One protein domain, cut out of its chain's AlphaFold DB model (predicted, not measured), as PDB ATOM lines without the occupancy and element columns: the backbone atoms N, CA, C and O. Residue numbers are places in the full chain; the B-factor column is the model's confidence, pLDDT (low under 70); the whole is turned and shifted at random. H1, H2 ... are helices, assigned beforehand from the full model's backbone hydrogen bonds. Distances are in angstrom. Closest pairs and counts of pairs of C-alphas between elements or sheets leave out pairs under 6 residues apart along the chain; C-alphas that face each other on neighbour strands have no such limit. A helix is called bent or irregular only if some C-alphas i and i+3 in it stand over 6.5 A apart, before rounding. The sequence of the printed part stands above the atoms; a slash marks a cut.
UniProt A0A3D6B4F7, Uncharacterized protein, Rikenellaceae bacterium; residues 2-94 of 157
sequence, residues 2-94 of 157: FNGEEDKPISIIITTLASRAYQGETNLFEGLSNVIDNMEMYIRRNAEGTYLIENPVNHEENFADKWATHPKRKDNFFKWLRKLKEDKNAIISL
ATOM      1  N   PHE A   2      48.930  44.003 -25.799       80.12
ATOM      2  CA  PHE A   2      49.492  45.366 -25.710       80.12
ATOM      3  C   PHE A   2      50.717  45.438 -24.777       80.12
ATOM      4  O   PHE A   2      50.801  46.305 -23.909       80.12
ATOM      5  N   ASN A   3      51.624  44.456 -24.849       67.06
ATOM      6  CA  ASN A   3      52.751  44.371 -23.912       67.06
ATOM      7  C   ASN A   3      53.687  45.575 -24.098       67.06
ATOM      8  O   ASN A   3      54.412  45.630 -25.082       67.06
ATOM      9  N   GLY A   4      53.673  46.505 -23.137       66.69
ATOM     10  CA  GLY A   4      54.527  47.697 -23.143       66.69
ATOM     11  C   GLY A   4      54.006  48.873 -23.976       66.69
ATOM     12  O   GLY A   4      54.726  49.851 -24.122       66.69
ATOM     13  N   GLU A   5      52.780  48.811 -24.508       78.19
ATOM     14  CA  GLU A   5      52.217  49.914 -25.300       78.19
ATOM     15  C   GLU A   5      51.586  50.997 -24.411       78.19
ATOM     16  O   GLU A   5      50.778  50.701 -23.523       78.19
ATOM     17  N   GLU A   6      51.903  52.264 -24.694       81.12
ATOM     18  CA  GLU A   6      51.293  53.427 -24.031       81.12
ATOM     19  C   GLU A   6      49.793  53.569 -24.339       81.12
ATOM     20  O   GLU A   6      49.043  54.120 -23.534       81.12
ATOM     21  N   ASP A   7      49.334  53.017 -25.467       87.81
ATOM     22  CA  ASP A   7      47.952  53.129 -25.944       87.81
ATOM     23  C   ASP A   7      47.053  51.951 -25.533       87.81
ATOM     24  O   ASP A   7      46.040  51.664 -26.179       87.81
ATOM     25  N   LYS A   8      47.416  51.230 -24.468       90.56
ATOM     26  CA  LYS A   8      46.586  50.147 -23.927       90.56
ATOM     27  C   LYS A   8      45.246  50.675 -23.376       90.56
ATOM     28  O   LYS A   8      45.170  51.826 -22.936       90.56
ATOM     29  N   PRO A   9      44.196  49.831 -23.328       91.94
ATOM     30  CA  PRO A   9      42.939  50.171 -22.667       91.94
ATOM     31  C   PRO A   9      43.164  50.698 -21.243       91.94
ATOM     32  O   PRO A   9      43.896  50.096 -20.455       91.94
ATOM     33  N   ILE A  10      42.541  51.831 -20.920       92.62
ATOM     34  CA  ILE A  10      42.748  52.516 -19.642       92.62
ATOM     35  C   ILE A  10      41.903  51.835 -18.560       92.62
ATOM     36  O   ILE A  10      40.688  51.699 -18.712       92.62
ATOM     37  N   SER A  11      42.530  51.451 -17.445       94.06
ATOM     38  CA  SER A  11      41.857  50.721 -16.365       94.06
ATOM     39  C   SER A  11      40.636  51.452 -15.809       94.06
ATOM     40  O   SER A  11      39.619  50.805 -15.602       94.06
ATOM     41  N   ILE A  12      40.696  52.782 -15.628       95.31
ATOM     42  CA  ILE A  12      39.564  53.549 -15.077       95.31
ATOM     43  C   ILE A  12      38.330  53.504 -15.984       95.31
ATOM     44  O   ILE A  12      37.208  53.419 -15.493       95.31
ATOM     45  N   ILE A  13      38.531  53.484 -17.306       96.31
ATOM     46  CA  ILE A  13      37.443  53.308 -18.272       96.31
ATOM     47  C   ILE A  13      36.837  51.914 -18.098       96.31
ATOM     48  O   ILE A  13      35.623  51.789 -17.966       96.31
ATOM     49  N   ILE A  14      37.677  50.874 -18.046       97.19
ATOM     50  CA  ILE A  14      37.218  49.486 -17.891       97.19
ATOM     51  C   ILE A  14      36.414  49.325 -16.600       97.19
ATOM     52  O   ILE A  14      35.307  48.798 -16.640       97.19
ATOM     53  N   THR A  15      36.936  49.788 -15.463       97.00
ATOM     54  CA  THR A  15      36.268  49.623 -14.166       97.00
ATOM     55  C   THR A  15      34.975  50.423 -14.079       97.00
ATOM     56  O   THR A  15      34.007  49.928 -13.515       97.00
ATOM     57  N   THR A  16      34.930  51.622 -14.667       97.25
ATOM     58  CA  THR A  16      33.722  52.465 -14.681       97.25
ATOM     59  C   THR A  16      32.624  51.871 -15.559       97.25
ATOM     60  O   THR A  16      31.458  51.863 -15.179       97.25
ATOM     61  N   LEU A  17      32.969  51.350 -16.738       98.12
ATOM     62  CA  LEU A  17      31.976  50.703 -17.596       98.12
ATOM     63  C   LEU A  17      31.524  49.361 -17.011       98.12
ATOM     64  O   LEU A  17      30.341  49.034 -17.078       98.12
ATOM     65  N   ALA A  18      32.439  48.607 -16.396       97.81
ATOM     66  CA  ALA A  18      32.109  47.357 -15.724       97.81
ATOM     67  C   ALA A  18      31.172  47.575 -14.532       97.81
ATOM     68  O   ALA A  18      30.207  46.833 -14.387       97.81
ATOM     69  N   SER A  19      31.411  48.606 -13.713       96.75
ATOM     70  CA  SER A  19      30.535  48.919 -12.581       96.75
ATOM     71  C   SER A  19      29.137  49.340 -13.030       96.75
ATOM     72  O   SER A  19      28.164  48.935 -12.407       96.75
ATOM     73  N   ARG A  20      29.021  50.092 -14.133       96.75
ATOM     74  CA  ARG A  20      27.722  50.455 -14.722       96.75
ATOM     75  C   ARG A  20      26.978  49.259 -15.311       96.75
ATOM     76  O   ARG A  20      25.756  49.223 -15.256       96.75
ATOM     77  N   ALA A  21      27.702  48.306 -15.891       97.56
ATOM     78  CA  ALA A  21      27.110  47.125 -16.510       97.56
ATOM     79  C   ALA A  21      26.723  46.024 -15.522       97.56
ATOM     80  O   ALA A  21      25.905  45.179 -15.874       97.56
ATOM     81  N   TYR A  22      27.305  46.017 -14.324       97.25
ATOM     82  CA  TYR A  22      26.995  45.041 -13.287       97.25
ATOM     83  C   TYR A  22      25.588  45.272 -12.719       97.25
ATOM     84  O   TYR A  22      25.265  46.385 -12.306       97.25
ATOM     85  N   GLN A  23      24.757  44.227 -12.678       95.88
ATOM     86  CA  GLN A  23      23.351  44.323 -12.259       95.88
ATOM     87  C   GLN A  23      23.069  43.658 -10.904       95.88
ATOM     88  O   GLN A  23      21.913  43.559 -10.496       95.88
ATOM     89  N   GLY A  24      24.105  43.226 -10.179       95.38
ATOM     90  CA  GLY A  24      23.945  42.551  -8.887       95.38
ATOM     91  C   GLY A  24      23.772  41.038  -9.013       95.38
ATOM     92  O   GLY A  24      23.161  40.408  -8.152       95.38
ATOM     93  N   GLU A  25      24.297  40.445 -10.086       97.00
ATOM     94  CA  GLU A  25      24.250  39.008 -10.329       97.00
ATOM     95  C   GLU A  25      24.913  38.229  -9.186       97.00
ATOM     96  O   GLU A  25      25.985  38.594  -8.690       97.00
ATOM     97  N   THR A  26      24.284  37.119  -8.793       94.44
ATOM     98  CA  THR A  26      24.755  36.245  -7.705       94.44
ATOM     99  C   THR A  26      25.748  35.190  -8.186       94.44
ATOM    100  O   THR A  26      26.563  34.691  -7.409       94.44
ATOM    101  N   ASN A  27      25.701  34.849  -9.475       96.38
ATOM    102  CA  ASN A  27      26.629  33.928 -10.107       96.38
ATOM    103  C   ASN A  27      27.787  34.696 -10.759       96.38
ATOM    104  O   ASN A  27      27.577  35.564 -11.601       96.38
ATOM    105  N   LEU A  28      29.024  34.327 -10.414       94.38
ATOM    106  CA  LEU A  28      30.229  34.981 -10.936       94.38
ATOM    107  C   LEU A  28      30.314  34.948 -12.470       94.38
ATOM    108  O   LEU A  28      30.703  35.936 -13.088       94.38
ATOM    109  N   PHE A  29      30.001  33.807 -13.083       93.12
ATOM    110  CA  PHE A  29      30.113  33.639 -14.530       93.12
ATOM    111  C   PHE A  29      29.033  34.428 -15.276       93.12
ATOM    112  O   PHE A  29      29.320  35.045 -16.304       93.12
ATOM    113  N   GLU A  30      27.815  34.438 -14.740       95.00
ATOM    114  CA  GLU A  30      26.710  35.252 -15.243       95.00
ATOM    115  C   GLU A  30      27.038  36.744 -15.141       95.00
ATOM    116  O   GLU A  30      27.015  37.438 -16.155       95.00
ATOM    117  N   GLY A  31      27.472  37.213 -13.965       97.38
ATOM    118  CA  GLY A  31      27.864  38.608 -13.758       97.38
ATOM    119  C   GLY A  31      29.006  39.043 -14.675       97.38
ATOM    120  O   GLY A  31      28.932  40.094 -15.308       97.38
ATOM    121  N   LEU A  32      30.040  38.210 -14.834       96.31
ATOM    122  CA  LEU A  32      31.125  38.492 -15.777       96.31
ATOM    123  C   LEU A  32      30.621  38.557 -17.226       96.31
ATOM    124  O   LEU A  32      31.039  39.435 -17.980       96.31
ATOM    125  N   SER A  33      29.735  37.642 -17.623       96.12
ATOM    126  CA  SER A  33      29.184  37.605 -18.981       96.12
ATOM    127  C   SER A  33      28.341  38.842 -19.277       96.12
ATOM    128  O   SER A  33      28.576  39.498 -20.292       96.12
ATOM    129  N   ASN A  34      27.450  39.216 -18.357       97.06
ATOM    130  CA  ASN A  34      26.608  40.404 -18.472       97.06
ATOM    131  C   ASN A  34      27.440  41.683 -18.543       97.06
ATOM    132  O   ASN A  34      27.194  42.533 -19.400       97.06
ATOM    133  N   VAL A  35      28.473  41.805 -17.706       98.19
ATOM    134  CA  VAL A  35      29.402  42.938 -17.763       98.19
ATOM    135  C   VAL A  35      30.082  43.019 -19.133       98.19
ATOM    136  O   VAL A  35      30.085  44.084 -19.751       98.19
ATOM    137  N   ILE A  36      30.629  41.910 -19.644       97.88
ATOM    138  CA  ILE A  36      31.319  41.877 -20.946       97.88
ATOM    139  C   ILE A  36      30.396  42.282 -22.099       97.88
ATOM    140  O   ILE A  36      30.824  42.995 -23.013       97.88
ATOM    141  N   ASP A  37      29.140  41.845 -22.063       97.31
ATOM    142  CA  ASP A  37      28.187  42.096 -23.142       97.31
ATOM    143  C   ASP A  37      27.663  43.529 -23.142       97.31
ATOM    144  O   ASP A  37      27.553  44.141 -24.211       97.31
ATOM    145  N   ASN A  38      27.420  44.087 -21.954       97.81
ATOM    146  CA  ASN A  38      26.687  45.341 -21.807       97.81
ATOM    147  C   ASN A  38      27.573  46.566 -21.552       97.81
ATOM    148  O   ASN A  38      27.112  47.684 -21.772       97.81
ATOM    149  N   MET A  39      28.843  46.413 -21.150       97.75
ATOM    150  CA  MET A  39      29.699  47.564 -20.800       97.75
ATOM    151  C   MET A  39      29.848  48.601 -21.925       97.75
ATOM    152  O   MET A  39      29.993  49.790 -21.657       97.75
ATOM    153  N   GLU A  40      29.767  48.169 -23.185       97.31
ATOM    154  CA  GLU A  40      29.843  49.053 -24.354       97.31
ATOM    155  C   GLU A  40      28.664  50.031 -24.439       97.31
ATOM    156  O   GLU A  40      28.834  51.159 -24.894       97.31
ATOM    157  N   MET A  41      27.481  49.625 -23.960       96.94
ATOM    158  CA  MET A  41      26.251  50.428 -24.018       96.94
ATOM    159  C   MET A  41      26.329  51.684 -23.143       96.94
ATOM    160  O   MET A  41      25.593  52.643 -23.358       96.94
ATOM    161  N   TYR A  42      27.244  51.698 -22.172       96.81
ATOM    162  CA  TYR A  42      27.467  52.826 -21.269       96.81
ATOM    163  C   TYR A  42      28.461  53.857 -21.813       96.81
ATOM    164  O   TYR A  42      28.803  54.813 -21.112       96.81
ATOM    165  N   ILE A  43      28.919  53.680 -23.054       96.56
ATOM    166  CA  ILE A  43      29.715  54.663 -23.782       96.56
ATOM    167  C   ILE A  43      28.757  55.525 -24.605       96.56
ATOM    168  O   ILE A  43      28.188  55.074 -25.600       96.56
ATOM    169  N   ARG A  44      28.585  56.788 -24.205       95.31
ATOM    170  CA  ARG A  44      27.704  57.728 -24.909       95.31
ATOM    171  C   ARG A  44      28.447  58.468 -26.015       95.31
ATOM    172  O   ARG A  44      29.677  58.470 -26.065       95.31
ATOM    173  N   ARG A  45      27.690  59.126 -26.892       93.75
ATOM    174  CA  ARG A  45      28.206  60.135 -27.824       93.75
ATOM    175  C   ARG A  45      27.399  61.420 -27.686       93.75
ATOM    176  O   ARG A  45      26.186  61.343 -27.501       93.75
ATOM    177  N   ASN A  46      28.063  62.569 -27.750       90.44
ATOM    178  CA  ASN A  46      27.389  63.868 -27.802       90.44
ATOM    179  C   ASN A  46      26.920  64.212 -29.231       90.44
ATOM    180  O   ASN A  46      27.114  63.423 -30.160       90.44
ATOM    181  N   ALA A  47      26.303  65.386 -29.401       91.06
ATOM    182  CA  ALA A  47      25.804  65.865 -30.693       91.06
ATOM    183  C   ALA A  47      26.920  66.002 -31.745       91.06
ATOM    184  O   ALA A  47      26.688  65.786 -32.931       91.06
ATOM    185  N   GLU A  48      28.146  66.281 -31.303       88.56
ATOM    186  CA  GLU A  48      29.341  66.398 -32.140       88.56
ATOM    187  C   GLU A  48      29.989  65.034 -32.459       88.56
ATOM    188  O   GLU A  48      30.992  64.967 -33.167       88.56
ATOM    189  N   GLY A  49      29.446  63.928 -31.936       88.12
ATOM    190  CA  GLY A  49      29.950  62.570 -32.158       88.12
ATOM    191  C   GLY A  49      31.148  62.166 -31.285       88.12
ATOM    192  O   GLY A  49      31.704  61.081 -31.478       88.12
ATOM    193  N   THR A  50      31.530  62.992 -30.309       91.12
ATOM    194  CA  THR A  50      32.594  62.711 -29.334       91.12
ATOM    195  C   THR A  50      32.127  61.689 -28.301       91.12
ATOM    196  O   THR A  50      31.015  61.772 -27.785       91.12
ATOM    197  N   TYR A  51      32.992  60.724 -27.982       94.94
ATOM    198  CA  TYR A  51      32.723  59.697 -26.978       94.94
ATOM    199  C   TYR A  51      32.735  60.270 -25.558       94.94
ATOM    200  O   TYR A  51      33.642  61.014 -25.184       94.94
ATOM    201  N   LEU A  52      31.750  59.865 -24.761       95.44
ATOM    202  CA  LEU A  52      31.547  60.308 -23.388       95.44
ATOM    203  C   LEU A  52      31.498  59.115 -22.432       95.44
ATOM    204  O   LEU A  52      30.631  58.243 -22.536       95.44
ATOM    205  N   ILE A  53      32.419  59.119 -21.471       96.56
ATOM    206  CA  ILE A  53      32.478  58.202 -20.334       96.56
ATOM    207  C   ILE A  53      32.700  59.055 -19.087       96.56
ATOM    208  O   ILE A  53      33.829  59.334 -18.702       96.56
ATOM    209  N   GLU A  54      31.604  59.503 -18.484       94.69
ATOM    210  CA  GLU A  54      31.654  60.398 -17.323       94.69
ATOM    211  C   GLU A  54      32.260  59.722 -16.100       94.69
ATOM    212  O   GLU A  54      31.970  58.548 -15.831       94.69
ATOM    213  N   ASN A  55      33.025  60.481 -15.321       94.31
ATOM    214  CA  ASN A  55      33.429  60.068 -13.990       94.31
ATOM    215  C   ASN A  55      32.173  59.955 -13.094       94.31
ATOM    216  O   ASN A  55      31.367  60.884 -13.044       94.31
ATOM    217  N   PRO A  56      31.972  58.827 -12.384       91.38
ATOM    218  CA  PRO A  56      30.814  58.633 -11.510       91.38
ATOM    219  C   PRO A  56      30.753  59.597 -10.313       91.38
ATOM    220  O   PRO A  56      29.700  59.707  -9.696       91.38
ATOM    221  N   VAL A  57      31.862  60.255  -9.960       92.12
ATOM    222  CA  VAL A  57      31.941  61.230  -8.860       92.12
ATOM    223  C   VAL A  57      31.843  62.666  -9.376       92.12
ATOM    224  O   VAL A  57      31.194  63.496  -8.747       92.12
ATOM    225  N   ASN A  58      32.470  62.963 -10.516       93.44
ATOM    226  CA  ASN A  58      32.437  64.284 -11.140       93.44
ATOM    227  C   ASN A  58      31.934  64.188 -12.586       93.44
ATOM    228  O   ASN A  58      32.711  63.930 -13.501       93.44
ATOM    229  N   HIS A  59      30.643  64.436 -12.803       90.62
ATOM    230  CA  HIS A  59      30.014  64.292 -14.119       90.62
ATOM    231  C   HIS A  59      30.547  65.252 -15.194       90.62
ATOM    232  O   HIS A  59      30.325  65.008 -16.377       90.62
ATOM    233  N   GLU A  60      31.265  66.311 -14.813       90.69
ATOM    234  CA  GLU A  60      31.920  67.215 -15.766       90.69
ATOM    235  C   GLU A  60      33.195  66.604 -16.374       90.69
ATOM    236  O   GLU A  60      33.631  67.006 -17.453       90.69
ATOM    237  N   GLU A  61      33.795  65.608 -15.712       93.44
ATOM    238  CA  GLU A  61      34.998  64.933 -16.191       93.44
ATOM    239  C   GLU A  61      34.648  63.757 -17.117       93.44
ATOM    240  O   GLU A  61      33.921  62.831 -16.748       93.44
ATOM    241  N   ASN A  62      35.231  63.758 -18.318       94.62
ATOM    242  CA  ASN A  62      35.105  62.680 -19.294       94.62
ATOM    243  C   ASN A  62      36.392  61.846 -19.360       94.62
ATOM    244  O   ASN A  62      37.410  62.316 -19.857       94.62
ATOM    245  N   PHE A  63      36.339  60.569 -18.979       95.06
ATOM    246  CA  PHE A  63      37.486  59.658 -19.081       95.06
ATOM    247  C   PHE A  63      37.892  59.313 -20.523       95.06
ATOM    248  O   PHE A  63      38.984  58.788 -20.741       95.06
ATOM    249  N   ALA A  64      37.027  59.574 -21.508       93.88
ATOM    250  CA  ALA A  64      37.317  59.389 -22.929       93.88
ATOM    251  C   ALA A  64      37.833  60.668 -23.623       93.88
ATOM    252  O   ALA A  64      38.014  60.662 -24.841       93.88
ATOM    253  N   ASP A  65      38.106  61.747 -22.883       91.94
ATOM    254  CA  ASP A  65      38.609  63.031 -23.403       91.94
ATOM    255  C   ASP A  65      39.828  62.873 -24.333       91.94
ATOM    256  O   ASP A  65      39.883  63.414 -25.441       91.94
ATOM    257  N   LYS A  66      40.789  62.037 -23.930       89.50
ATOM    258  CA  LYS A  66      42.043  61.798 -24.650       89.50
ATOM    259  C   LYS A  66      41.866  60.958 -25.910       89.50
ATOM    260  O   LYS A  66      42.832  60.800 -26.648       89.50
ATOM    261  N   TRP A  67      40.681  60.417 -26.196       94.25
ATOM    262  CA  TRP A  67      40.443  59.656 -27.429       94.25
ATOM    263  C   TRP A  67      40.436  60.537 -28.678       94.25
ATOM    264  O   TRP A  67      40.794  60.048 -29.748       94.25
ATOM    265  N   ALA A  68      40.073  61.817 -28.555       90.56
ATOM    266  CA  ALA A  68      40.127  62.759 -29.671       90.56
ATOM    267  C   ALA A  68      41.577  63.064 -30.088       90.56
ATOM    268  O   ALA A  68      41.890  63.099 -31.274       90.56
ATOM    269  N   THR A  69      42.473  63.228 -29.111       91.81
ATOM    270  CA  THR A  69      43.894  63.528 -29.349       91.81
ATOM    271  C   THR A  69      44.742  62.274 -29.574       91.81
ATOM    272  O   THR A  69      45.746  62.331 -30.276       91.81
ATOM    273  N   HIS A  70      44.332  61.127 -29.021       92.31
ATOM    274  CA  HIS A  70      45.019  59.838 -29.136       92.31
ATOM    275  C   HIS A  70      44.053  58.753 -29.648       92.31
ATOM    276  O   HIS A  70      43.655  57.858 -28.890       92.31
ATOM    277  N   PRO A  71      43.672  58.783 -30.940       92.62
ATOM    278  CA  PRO A  71      42.661  57.877 -31.498       92.62
ATOM    279  C   PRO A  71      43.029  56.392 -31.369       92.62
ATOM    280  O   PRO A  71      42.143  55.552 -31.207       92.62
ATOM    281  N   LYS A  72      44.328  56.062 -31.324       92.75
ATOM    282  CA  LYS A  72      44.814  54.694 -31.090       92.75
ATOM    283  C   LYS A  72      44.310  54.092 -29.778       92.75
ATOM    284  O   LYS A  72      44.015  52.902 -29.743       92.75
ATOM    285  N   ARG A  73      44.154  54.891 -28.716       93.25
ATOM    286  CA  ARG A  73      43.654  54.417 -27.409       93.25
ATOM    287  C   ARG A  73      42.223  53.914 -27.506       93.25
ATOM    288  O   ARG A  73      41.899  52.855 -26.974       93.25
ATOM    289  N   LYS A  74      41.385  54.659 -28.227       94.50
ATOM    290  CA  LYS A  74      40.008  54.275 -28.541       94.50
ATOM    291  C   LYS A  74      39.990  52.986 -29.361       94.50
ATOM    292  O   LYS A  74      39.306  52.034 -28.992       94.50
ATOM    293  N   ASP A  75      40.762  52.929 -30.442       94.81
ATOM    294  CA  ASP A  75      40.779  51.763 -31.329       94.81
ATOM    295  C   ASP A  75      41.270  50.504 -30.594       94.81
ATOM    296  O   ASP A  75      40.675  49.431 -30.721       94.81
ATOM    297  N   ASN A  76      42.296  50.637 -29.751       95.38
ATOM    298  CA  ASN A  76      42.793  49.559 -28.901       95.38
ATOM    299  C   ASN A  76      41.772  49.127 -27.844       95.38
ATOM    300  O   ASN A  76      41.644  47.925 -27.598       95.38
ATOM    301  N   PHE A  77      41.015  50.059 -27.257       96.12
ATOM    302  CA  PHE A  77      39.912  49.737 -26.351       96.12
ATOM    303  C   PHE A  77      38.839  48.887 -27.046       96.12
ATOM    304  O   PHE A  77      38.518  47.800 -26.565       96.12
ATOM    305  N   PHE A  78      38.341  49.303 -28.214       96.88
ATOM    306  CA  PHE A  78      37.327  48.527 -28.942       96.88
ATOM    307  C   PHE A  78      37.873  47.197 -29.476       96.88
ATOM    308  O   PHE A  78      37.191  46.172 -29.414       96.88
ATOM    309  N   LYS A  79      39.127  47.168 -29.945       96.19
ATOM    310  CA  LYS A  79      39.814  45.925 -30.334       96.19
ATOM    311  C   LYS A  79      39.901  44.951 -29.163       96.19
ATOM    312  O   LYS A  79      39.674  43.755 -29.343       96.19
ATOM    313  N   TRP A  80      40.209  45.458 -27.973       96.56
ATOM    314  CA  TRP A  80      40.231  44.672 -26.750       96.56
ATOM    315  C   TRP A  80      38.863  44.138 -26.365       96.56
ATOM    316  O   TRP A  80      38.740  42.935 -26.146       96.56
ATOM    317  N   LEU A  81      37.841  44.990 -26.350       97.38
ATOM    318  CA  LEU A  81      36.493  44.590 -25.966       97.38
ATOM    319  C   LEU A  81      35.933  43.521 -26.911       97.38
ATOM    320  O   LEU A  81      35.380  42.518 -26.465       97.38
ATOM    321  N   ARG A  82      36.154  43.678 -28.219       97.25
ATOM    322  CA  ARG A  82      35.784  42.664 -29.211       97.25
ATOM    323  C   ARG A  82      36.494  41.335 -28.951       97.25
ATOM    324  O   ARG A  82      35.840  40.297 -28.904       97.25
ATOM    325  N   LYS A  83      37.810  41.362 -28.717       95.31
ATOM    326  CA  LYS A  83      38.578  40.151 -28.398       95.31
ATOM    327  C   LYS A  83      38.099  39.490 -27.101       95.31
ATOM    328  O   LYS A  83      38.069  38.266 -27.019       95.31
ATOM    329  N   LEU A  84      37.704  40.282 -26.107       95.50
ATOM    330  CA  LEU A  84      37.143  39.794 -24.849       95.50
ATOM    331  C   LEU A  84      35.799  39.080 -25.064       95.50
ATOM    332  O   LEU A  84      35.609  37.978 -24.549       95.50
ATOM    333  N   LYS A  85      34.904  39.654 -25.878       96.81
ATOM    334  CA  LYS A  85      33.630  39.028 -26.277       96.81
ATOM    335  C   LYS A  85      33.857  37.708 -27.031       96.81
ATOM    336  O   LYS A  85      33.231  36.697 -26.714       96.81
ATOM    337  N   GLU A  86      34.795  37.688 -27.980       95.00
ATOM    338  CA  GLU A  86      35.204  36.472 -28.705       95.00
ATOM    339  C   GLU A  86      35.756  35.394 -27.755       95.00
ATOM    340  O   GLU A  86      35.429  34.211 -27.886       95.00
ATOM    341  N   ASP A  87      36.584  35.785 -26.782       93.50
ATOM    342  CA  ASP A  87      37.173  34.863 -25.809       93.50
ATOM    343  C   ASP A  87      36.123  34.253 -24.886       93.50
ATOM    344  O   ASP A  87      36.120  33.035 -24.703       93.50
ATOM    345  N   LYS A  88      35.190  35.070 -24.386       94.62
ATOM    346  CA  LYS A  88      34.039  34.618 -23.599       94.62
ATOM    347  C   LYS A  88      33.216  33.573 -24.365       94.62
ATOM    348  O   LYS A  88      32.975  32.483 -23.854       94.62
ATOM    349  N   ASN A  89      32.847  33.863 -25.615       94.56
ATOM    350  CA  ASN A  89      32.040  32.957 -26.443       94.56
ATOM    351  C   ASN A  89      32.769  31.640 -26.763       94.56
ATOM    352  O   ASN A  89      32.164  30.564 -26.770       94.56
ATOM    353  N   ALA A  90      34.083  31.702 -26.990       92.38
ATOM    354  CA  ALA A  90      34.897  30.509 -27.190       92.38
ATOM    355  C   ALA A  90      34.965  29.654 -25.915       92.38
ATOM    356  O   ALA A  90      34.840  28.438 -25.987       92.38
ATOM    357  N   ILE A  91      35.107  30.268 -24.740       90.00
ATOM    358  CA  ILE A  91      35.143  29.543 -23.461       90.00
ATOM    359  C   ILE A  91      33.823  28.809 -23.180       90.00
ATOM    360  O   ILE A  91      33.851  27.700 -22.656       90.00
ATOM    361  N   ILE A  92      32.683  29.384 -23.569       90.81
ATOM    362  CA  ILE A  92      31.361  28.754 -23.405       90.81
ATOM    363  C   ILE A  92      31.182  27.540 -24.327       90.81
ATOM    364  O   ILE A  92      30.562  26.550 -23.945       90.81
ATOM    365  N   SER A  93      31.689  27.625 -25.555       91.38
ATOM    366  CA  SER A  93      31.415  26.634 -26.604       91.38
ATOM    367  C   SER A  93      32.447  25.506 -26.683       91.38
ATOM    368  O   SER A  93      32.102  24.379 -27.045       91.38
ATOM    369  N   LEU A  94      33.710  25.783 -26.349       92.19
ATOM    370  CA  LEU A  94      34.804  24.823 -26.467       92.19
ATOM    371  C   LEU A  94      34.817  23.810 -25.319       92.19
ATOM    372  O   LEU A  94      34.382  24.071 -24.200       92.19
TER     373      LEU A  94
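Overview. This is residues 2 to 94 of the 157 residues of an uncharacterized protein of Rikenellaceae bacterium (UniProt A0A3D6B4F7). One long helix, H4, runs along the longest axis of the domain, and H2 packs on part of it, running opposite ways; H1 meets the middle of H2 nearly at right angles, like the stem of a T, and stays apart from H4. A long loop, residues 43 to 65, folds back beyond H2 towards the small helix H3, which sits close to where H4 begins. The printed part has 93 residues with four named helices, in the order H1, H2, H3, H4, and no named strand; the class is all helix. It is compact, with a radius of gyration of the C-alphas of 14.1 A, and spans 40 by 30 by 24 A.

Arrangement. After residues 2 to 10 comes H1, residues 11 to 21, which touches H2, residues 28 to 42. Their closest C-alphas, those of Ala 21 and Val 35, are 4.9 A apart, and their lines are about perpendicular, at 77 degrees. H2 also touches H4, residues 71 to 93, but with its residues 33 to 37 alone, against residues 81 to 88 of H4. The closest C-alphas there are those of Ile 36 and Lys 85, 6.5 A apart. These two helices run opposite ways at a shallow tilt of 33 degrees, only just short of steep. H3, residues 66 to 69, is close to H4 but not clearly touching; the closest C-alphas, those of Trp 67 and Lys 74, are 5.5 A apart. H1 is apart from H3 and from H4, and H2 is apart from H3. Every O i to N i+4 pair is within hydrogen-bond range in H1 and H4; in H2 it is 8 of 11, and H3 is too short for such a pair.

Along the chain. H1 begins at C-alpha 11, (41.857, 50.721, -16.365), and is 15.2 A long from first to last C-alpha. H2 is 20.8 A long and irregular, with C-alphas 37 and 40 standing 7.3 A apart. Residues 44 to 45 pair with residues 51 to 52, antiparallel. H3 is 5.3 A long. H4 is 33.6 A long, from C-alpha 71 at (42.661, 57.877, -31.498) to C-alpha 93 at (31.415, 26.634, -26.604).

Size, cuts and confidence. The two C-alphas farthest apart, those of Glu 60 and Leu 94, are 43.8 A apart. The printed part has no cut. The link from H1 to H2 is short, that from H2 to H3 is long with 23 residues, and that from H3 to H4 is tight. The mean pLDDT of the printed part is 93.4, and residues 3 to 4 are under 70.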